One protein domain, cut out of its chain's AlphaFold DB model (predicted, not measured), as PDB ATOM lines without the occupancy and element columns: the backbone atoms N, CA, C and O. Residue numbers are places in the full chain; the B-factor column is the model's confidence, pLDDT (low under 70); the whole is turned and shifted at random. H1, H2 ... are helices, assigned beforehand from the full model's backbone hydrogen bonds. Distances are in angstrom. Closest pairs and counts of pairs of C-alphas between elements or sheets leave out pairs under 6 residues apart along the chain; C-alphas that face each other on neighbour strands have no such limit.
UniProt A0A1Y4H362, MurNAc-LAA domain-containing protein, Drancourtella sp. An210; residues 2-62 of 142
ATOM      1  N   ARG A   2      38.538  -2.371 -69.971       91.75
ATOM      2  CA  ARG A   2      38.185  -1.134 -70.699       91.75
ATOM      3  C   ARG A   2      38.484  -1.254 -72.202       91.75
ATOM      4  O   ARG A   2      39.545  -1.738 -72.578       91.75
ATOM      5  N   ASN A   3      37.619  -0.714 -73.068       94.06
ATOM      6  CA  ASN A   3      37.921  -0.584 -74.500       94.06
ATOM      7  C   ASN A   3      39.002   0.494 -74.736       94.06
ATOM      8  O   ASN A   3      38.792   1.669 -74.423       94.06
ATOM      9  N   ARG A   4      40.155   0.089 -75.284       95.62
ATOM     10  CA  ARG A   4      41.312   0.959 -75.577       95.62
ATOM     11  C   ARG A   4      41.394   1.422 -77.039       95.62
ATOM     12  O   ARG A   4      42.326   2.148 -77.379       95.62
ATOM     13  N   GLY A   5      40.425   1.033 -77.866       95.38
ATOM     14  CA  GLY A   5      40.327   1.401 -79.275       95.38
ATOM     15  C   GLY A   5      41.285   0.641 -80.196       95.38
ATOM     16  O   GLY A   5      42.211  -0.044 -79.760       95.38
ATOM     17  N   THR A   6      41.048   0.783 -81.500       95.94
ATOM     18  CA  THR A   6      41.904   0.228 -82.553       95.94
ATOM     19  C   THR A   6      43.184   1.045 -82.677       95.94
ATOM     20  O   THR A   6      43.139   2.272 -82.771       95.94
ATOM     21  N   LYS A   7      44.330   0.364 -82.726       95.88
ATOM     22  CA  LYS A   7      45.643   0.982 -82.932       95.88
ATOM     23  C   LYS A   7      46.235   0.507 -84.253       95.88
ATOM     24  O   LYS A   7      46.205  -0.683 -84.550       95.88
ATOM     25  N   TYR A   8      46.819   1.428 -85.011       94.81
ATOM     26  CA  TYR A   8      47.513   1.117 -86.258       94.81
ATOM     27  C   TYR A   8      49.018   1.127 -86.014       94.81
ATOM     28  O   TYR A   8      49.585   2.160 -85.662       94.81
ATOM     29  N   ASN A   9      49.667  -0.023 -86.192       91.94
ATOM     30  CA  ASN A   9      51.109  -0.161 -86.030       91.94
ATOM     31  C   ASN A   9      51.688  -1.003 -87.172       91.94
ATOM     32  O   ASN A   9      51.376  -2.184 -87.293       91.94
ATOM     33  N   LYS A  10      52.542  -0.390 -88.001       89.69
ATOM     34  CA  LYS A  10      53.181  -1.042 -89.157       89.69
ATOM     35  C   LYS A  10      54.458  -1.813 -88.800       89.69
ATOM     36  O   LYS A  10      54.995  -2.514 -89.646       89.69
ATOM     37  N   ASN A  11      54.933  -1.701 -87.560       95.44
ATOM     38  CA  ASN A  11      56.204  -2.285 -87.126       95.44
ATOM     39  C   ASN A  11      56.046  -3.677 -86.494       95.44
ATOM     40  O   ASN A  11      57.041  -4.317 -86.165       95.44
ATOM     41  N   LEU A  12      54.814  -4.157 -86.295       96.50
ATOM     42  CA  LEU A  12      54.580  -5.499 -85.770       96.50
ATOM     43  C   LEU A  12      54.812  -6.521 -86.881       96.50
ATOM     44  O   LEU A  12      54.049  -6.562 -87.843       96.50
ATOM     45  N   TYR A  13      55.839  -7.359 -86.725       96.62
ATOM     46  CA  TYR A  13      56.222  -8.374 -87.712       96.62
ATOM     47  C   TYR A  13      55.029  -9.216 -88.178       96.62
ATOM     48  O   TYR A  13      54.793  -9.349 -89.372       96.62
ATOM     49  N   VAL A  14      54.211  -9.700 -87.240       96.12
ATOM     50  CA  VAL A  14      53.012 -10.495 -87.549       96.12
ATOM     51  C   VAL A  14      52.018  -9.762 -88.456       96.12
ATOM     52  O   VAL A  14      51.394 -10.390 -89.302       96.12
ATOM     53  N   LEU A  15      51.888  -8.438 -88.334       96.38
ATOM     54  CA  LEU A  15      51.011  -7.647 -89.201       96.38
ATOM     55  C   LEU A  15      51.686  -7.297 -90.532       96.38
ATOM     56  O   LEU A  15      51.013  -7.223 -91.551       96.38
ATOM     57  N   ASN A  16      53.004  -7.084 -90.526       95.62
ATOM     58  CA  ASN A  16      53.766  -6.641 -91.695       95.62
ATOM     59  C   ASN A  16      54.210  -7.791 -92.618       95.62
ATOM     60  O   ASN A  16      54.542  -7.567 -93.776       95.62
ATOM     61  N   SER A  17      54.257  -9.020 -92.107       95.69
ATOM     62  CA  SER A  17      54.775 -10.196 -92.819       95.69
ATOM     63  C   SER A  17      53.718 -11.276 -93.068       95.69
ATOM     64  O   SER A  17      54.053 -12.361 -93.536       95.69
ATOM     65  N   THR A  18      52.441 -10.989 -92.793       96.31
ATOM     66  CA  THR A  18      51.318 -11.865 -93.157       96.31
ATOM     67  C   THR A  18      50.730 -11.420 -94.496       96.31
ATOM     68  O   THR A  18      50.381 -10.257 -94.663       96.31
ATOM     69  N   ASN A  19      50.600 -12.348 -95.451       96.88
ATOM     70  CA  ASN A  19      50.073 -12.043 -96.791       96.88
ATOM     71  C   ASN A  19      48.564 -11.743 -96.796       96.88
ATOM     72  O   ASN A  19      48.086 -10.933 -97.586       96.88
ATOM     73  N   SER A  20      47.797 -12.424 -95.944       97.25
ATOM     74  CA  SER A  20      46.363 -12.170 -95.767       97.25
ATOM     75  C   SER A  20      46.121 -10.948 -94.867       97.25
ATOM     76  O   SER A  20      46.991 -10.611 -94.063       97.25
ATOM     77  N   PRO A  21      44.938 -10.302 -94.927       95.56
ATOM     78  CA  PRO A  21      44.571  -9.263 -93.968       95.56
ATOM     79  C   PRO A  21      44.743  -9.748 -92.524       95.56
ATOM     80  O   PRO A  21      44.215 -10.797 -92.154       95.56
ATOM     81  N   ALA A  22      45.480  -8.985 -91.719       95.31
ATOM     82  CA  ALA A  22      45.860  -9.369 -90.366       95.31
ATOM     83  C   ALA A  22      45.467  -8.299 -89.343       95.31
ATOM     84  O   ALA A  22      45.528  -7.097 -89.604       95.31
ATOM     85  N   LEU A  23      45.098  -8.758 -88.149       95.88
ATOM     86  CA  LEU A  23      44.887  -7.937 -86.963       95.88
ATOM     87  C   LEU A  23      45.447  -8.684 -85.752       95.88
ATOM     88  O   LEU A  23      45.461  -9.914 -85.731       95.88
ATOM     89  N   LEU A  24      45.890  -7.946 -84.737       96.38
ATOM     90  CA  LEU A  24      46.349  -8.506 -83.471       96.38
ATOM     91  C   LEU A  24      45.402  -8.044 -82.363       96.38
ATOM     92  O   LEU A  24      45.172  -6.844 -82.208       96.38
ATOM     93  N   VAL A  25      44.836  -8.997 -81.619       95.56
ATOM     94  CA  VAL A  25      43.927  -8.724 -80.496       95.56
ATOM     95  C   VAL A  25      44.681  -8.891 -79.184       95.56
ATOM     96  O   VAL A  25      45.075  -9.997 -78.827       95.56
ATOM     97  N   GLU A  26      44.823  -7.803 -78.435       94.44
ATOM     98  CA  GLU A  26      45.256  -7.827 -77.035       94.44
ATOM     99  C   GLU A  26      43.989  -7.856 -76.163       94.44
ATOM    100  O   GLU A  26      43.375  -6.811 -75.945       94.44
ATOM    101  N   CYS A  27      43.527  -9.045 -75.737       93.12
ATOM    102  CA  CYS A  27      42.247  -9.153 -75.011       93.12
ATOM    103  C   CYS A  27      42.284  -8.439 -73.639       93.12
ATOM    104  O   CYS A  27      41.261  -7.891 -73.229       93.12
ATOM    105  N   CYS A  28      43.411  -8.490 -72.917       94.44
ATOM    106  CA  CYS A  28      43.574  -7.934 -71.568       94.44
ATOM    107  C   CYS A  28      45.056  -7.852 -71.159       94.44
ATOM    108  O   CYS A  28      45.922  -8.403 -71.844       94.44
ATOM    109  N   PHE A  29      45.337  -7.185 -70.039       95.25
ATOM    110  CA  PHE A  29      46.649  -7.167 -69.391       95.25
ATOM    111  C   PHE A  29      46.796  -8.356 -68.434       95.25
ATOM    112  O   PHE A  29      45.857  -8.709 -67.725       95.25
ATOM    113  N   VAL A  30      47.963  -9.006 -68.434       94.62
ATOM    114  CA  VAL A  30      48.246 -10.167 -67.561       94.62
ATOM    115  C   VAL A  30      48.720  -9.757 -66.166       94.62
ATOM    116  O   VAL A  30      48.729 -10.572 -65.250       94.62
ATOM    117  N   ASP A  31      49.130  -8.501 -66.021       96.31
ATOM    118  CA  ASP A  31      49.652  -7.872 -64.813       96.31
ATOM    119  C   ASP A  31      48.630  -6.956 -64.118       96.31
ATOM    120  O   ASP A  31      48.926  -6.393 -63.066       96.31
ATOM    121  N   ASP A  32      47.417  -6.835 -64.665       96.31
ATOM    122  CA  ASP A  32      46.320  -6.071 -64.074       96.31
ATOM    123  C   ASP A  32      45.311  -7.004 -63.387       96.31
ATOM    124  O   ASP A  32      44.769  -7.940 -63.986       96.31
ATOM    125  N   LYS A  33      45.075  -6.759 -62.095       95.81
ATOM    126  CA  LYS A  33      44.204  -7.601 -61.269       95.81
ATOM    127  C   LYS A  33      42.749  -7.560 -61.739       95.81
ATOM    128  O   LYS A  33      42.098  -8.603 -61.765       95.81
ATOM    129  N   ASP A  34      42.249  -6.385 -62.112       95.44
ATOM    130  CA  ASP A  34      40.861  -6.233 -62.537       95.44
ATOM    131  C   ASP A  34      40.633  -6.954 -63.873       95.44
ATOM    132  O   ASP A  34      39.606  -7.605 -64.067       95.44
ATOM    133  N   ASP A  35      41.588  -6.886 -64.797       94.88
ATOM    134  CA  ASP A  35      41.550  -7.604 -66.069       94.88
ATOM    135  C   ASP A  35      41.571  -9.127 -65.867       94.88
ATOM    136  O   ASP A  35      40.780  -9.830 -66.505       94.88
ATOM    137  N   ALA A  36      42.401  -9.629 -64.946       94.00
ATOM    138  CA  ALA A  36      42.435 -11.043 -64.581       94.00
ATOM    139  C   ALA A  36      41.098 -11.521 -63.982       94.00
ATOM    140  O   ALA A  36      40.578 -12.557 -64.399       94.00
ATOM    141  N   ASP A  37      40.505 -10.743 -63.070       95.62
ATOM    142  CA  ASP A  37      39.236 -11.077 -62.407       95.62
ATOM    143  C   ASP A  37      38.050 -11.100 -63.403       95.62
ATOM    144  O   ASP A  37      37.086 -11.852 -63.230       95.62
ATOM    145  N   HIS A  38      38.118 -10.321 -64.489       93.12
ATOM    146  CA  HIS A  38      37.084 -10.277 -65.533       93.12
ATOM    147  C   HIS A  38      37.360 -11.194 -66.738       93.12
ATOM    148  O   HIS A  38      36.498 -11.314 -67.623       93.12
ATOM    149  N   TRP A  39      38.536 -11.820 -66.819       93.38
ATOM    150  CA  TRP A  39      38.937 -12.621 -67.970       93.38
ATOM    151  C   TRP A  39      38.045 -13.856 -68.151       93.38
ATOM    152  O   TRP A  39      37.803 -14.641 -67.236       93.38
ATOM    153  N   ASN A  40      37.565 -14.065 -69.379       94.38
ATOM    154  CA  ASN A  40      36.824 -15.265 -69.750       94.38
ATOM    155  C   ASN A  40      37.073 -15.609 -71.222       94.38
ATOM    156  O   ASN A  40      36.616 -14.905 -72.126       94.38
ATOM    157  N   ALA A  41      37.751 -16.733 -71.460       93.62
ATOM    158  CA  ALA A  41      38.158 -17.151 -72.800       93.62
ATOM    159  C   ALA A  41      36.970 -17.345 -73.761       93.62
ATOM    160  O   ALA A  41      37.032 -16.900 -74.905       93.62
ATOM    161  N   LYS A  42      35.863 -17.945 -73.296       92.62
ATOM    162  CA  LYS A  42      34.665 -18.169 -74.127       92.62
ATOM    163  C   LYS A  42      34.023 -16.845 -74.537       92.62
ATOM    164  O   LYS A  42      33.662 -16.670 -75.699       92.62
ATOM    165  N   LYS A  43      33.936 -15.889 -73.607       92.69
ATOM    166  CA  LYS A  43      33.421 -14.544 -73.895       92.69
ATOM    167  C   LYS A  43      34.347 -13.764 -74.844       92.69
ATOM    168  O   LYS A  43      33.815 -13.174 -75.782       92.69
ATOM    169  N   CYS A  44      35.686 -13.795 -74.675       93.81
ATOM    170  CA  CYS A  44      36.603 -13.120 -75.625       93.81
ATOM    171  C   CYS A  44      36.481 -13.749 -77.025       93.81
ATOM    172  O   CYS A  44      36.274 -13.032 -78.001       93.81
ATOM    173  N   ALA A  45      36.506 -15.084 -77.128       94.62
ATOM    174  CA  ALA A  45      36.391 -15.789 -78.407       94.62
ATOM    175  C   ALA A  45      35.075 -15.479 -79.137       94.62
ATOM    176  O   ALA A  45      35.089 -15.165 -80.329       94.62
ATOM    177  N   LYS A  46      33.942 -15.497 -78.419       94.69
ATOM    178  CA  LYS A  46      32.639 -15.123 -78.981       94.69
ATOM    179  C   LYS A  46      32.646 -13.683 -79.489       94.69
ATOM    180  O   LYS A  46      32.231 -13.446 -80.615       94.69
ATOM    181  N   ALA A  47      33.152 -12.735 -78.698       94.62
ATOM    182  CA  ALA A  47      33.215 -11.331 -79.097       94.62
ATOM    183  C   ALA A  47      34.086 -11.109 -80.348       94.62
ATOM    184  O   ALA A  47      33.686 -10.360 -81.238       94.62
ATOM    185  N   ILE A  48      35.233 -11.794 -80.453       95.94
ATOM    186  CA  ILE A  48      36.099 -11.753 -81.643       95.94
ATOM    187  C   ILE A  48      35.352 -12.294 -82.867       95.94
ATOM    188  O   ILE A  48      35.325 -11.640 -83.910       95.94
ATOM    189  N   ALA A  49      34.708 -13.457 -82.741       96.00
ATOM    190  CA  ALA A  49      33.972 -14.074 -83.840       96.00
ATOM    191  C   ALA A  49      32.789 -13.204 -84.299       96.00
ATOM    192  O   ALA A  49      32.627 -12.972 -85.497       96.00
ATOM    193  N   GLU A  50      32.001 -12.665 -83.364       96.38
ATOM    194  CA  GLU A  50      30.902 -11.744 -83.675       96.38
ATOM    195  C   GLU A  50      31.397 -10.461 -84.355       96.38
ATOM    196  O   GLU A  50      30.750  -9.977 -85.284       96.38
ATOM    197  N   GLY A  51      32.545  -9.927 -83.922       95.50
ATOM    198  CA  GLY A  51      33.158  -8.731 -84.498       95.50
ATOM    199  C   GLY A  51      33.651  -8.939 -85.931       95.50
ATOM    200  O   GLY A  51      33.396  -8.097 -86.786       95.50
ATOM    201  N   ILE A  52      34.299 -10.074 -86.215       96.50
ATOM    202  CA  ILE A  52      34.770 -10.416 -87.569       96.50
ATOM    203  C   ILE A  52      33.589 -10.696 -88.506       96.50
ATOM    204  O   ILE A  52      33.574 -10.234 -89.645       96.50
ATOM    205  N   LEU A  53      32.587 -11.448 -88.036       96.50
ATOM    206  CA  LEU A  53      31.419 -11.818 -88.841       96.50
ATOM    207  C   LEU A  53      30.394 -10.686 -88.975       96.50
ATOM    208  O   LEU A  53      29.493 -10.782 -89.810       96.50
ATOM    209  N   ASN A  54      30.502  -9.656 -88.131       96.56
ATOM    210  CA  ASN A  54      29.517  -8.593 -87.953       96.56
ATOM    211  C   ASN A  54      28.092  -9.136 -87.718       96.56
ATOM    212  O   ASN A  54      27.107  -8.650 -88.278       96.56
ATOM    213  N   LYS A  55      27.986 -10.212 -86.932       95.56
ATOM    214  CA  LYS A  55      26.736 -10.936 -86.653       95.56
ATOM    215  C   LYS A  55      26.763 -11.500 -85.242       95.56
ATOM    216  O   LYS A  55      27.811 -11.915 -84.763       95.56
ATOM    217  N   LYS A  56      25.598 -11.561 -84.594       95.44
ATOM    218  CA  LYS A  56      25.450 -12.215 -83.288       95.44
ATOM    219  C   LYS A  56      25.444 -13.730 -83.433       95.44
ATOM    220  O   LYS A  56      24.695 -14.269 -84.246       95.44
ATOM    221  N   ILE A  57      26.257 -14.402 -82.622       91.44
ATOM    222  CA  ILE A  57      26.309 -15.860 -82.553       91.44
ATOM    223  C   ILE A  57      25.380 -16.280 -81.419       91.44
ATOM    224  O   ILE A  57      25.584 -15.918 -80.254       91.44
ATOM    225  N   LYS A  58      24.329 -17.028 -81.762       85.94
ATOM    226  CA  LYS A  58      23.483 -17.658 -80.751       85.94
ATOM    227  C   LYS A  58      24.306 -18.736 -80.063       85.94
ATOM    228  O   LYS A  58      24.963 -19.536 -80.724       85.94
ATOM    229  N   GLU A  59      24.305 -18.719 -78.739       69.94
ATOM    230  CA  GLU A  59      24.778 -19.873 -77.991       69.94
ATOM    231  C   GLU A  59      23.711 -20.946 -78.151       69.94
ATOM    232  O   GLU A  59      22.671 -20.881 -77.501       69.94
ATOM    233  N   ASP A  60      23.950 -21.909 -79.041       62.00
ATOM    234  CA  ASP A  60      23.333 -23.211 -78.860       62.00
ATOM    235  C   ASP A  60      23.980 -23.789 -77.611       62.00
ATOM    236  O   ASP A  60      25.061 -24.382 -77.638       62.00
ATOM    237  N   ILE A  61      23.313 -23.573 -76.485       60.97
ATOM    238  CA  ILE A  61      23.487 -24.407 -75.311       60.97
ATOM    239  C   ILE A  61      22.886 -25.768 -75.689       60.97
ATOM    240  O   ILE A  61      21.858 -26.183 -75.167       60.97
ATOM    241  N   SER A  62      23.505 -26.485 -76.633       58.53
ATOM    242  CA  SER A  62      23.469 -27.932 -76.536       58.53
ATOM    243  C   SER A  62      24.328 -28.214 -75.315       58.53
ATOM    244  O   SER A  62      25.561 -28.243 -75.402       58.53
TER     245      SER A  62
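AT A GLANCE: This is residues 2 to 62 of the 142 residues of the protein "MurNAc-LAA domain-containing protein" of Drancourtella sp. An210 (UniProt A0A1Y4H362). This is a winding chain with little regular structure, its three helices set at the corners of an open triangle: H1 on one side, H3 on the other, H2 at a third corner. Residues 17 to 32 run from H1 to H2, and residues 16 to 21 stick out. The printed part has 61 residues with three named helices, H1, H2 and H3 in that order, and no named strand; the class is all helix, though named elements hold only 23 residues. It is loose, with a radius of gyration of the C-alphas of 14.3 A and spans of 40 by 30 by 17 A.

IN THESE COORDINATES: H1 is residues 13 to 16, beginning at C-alpha 13 (56.222, -8.374, -87.712). H2 is residues 33 to 38, 8.7 A long. H3, residues 41 to 53, is 18.2 A long and ends at C-alpha 53 (31.419, -11.818, -88.841).

HOW THE PARTS SIT: H1, H2 and H3 are apart from one another. Every O i to N i+4 pair is within hydrogen-bond range in H2 and H3; H1 is too short for one.

THE WHOLE: The C-alphas farthest apart, of Asn 11 and Ser 62, are 42.9 A apart. The link from H1 to H2 is long, that from H2 to H3 tight. The printed part has no cut; pLDDT is under 70 at residues 59 to 62.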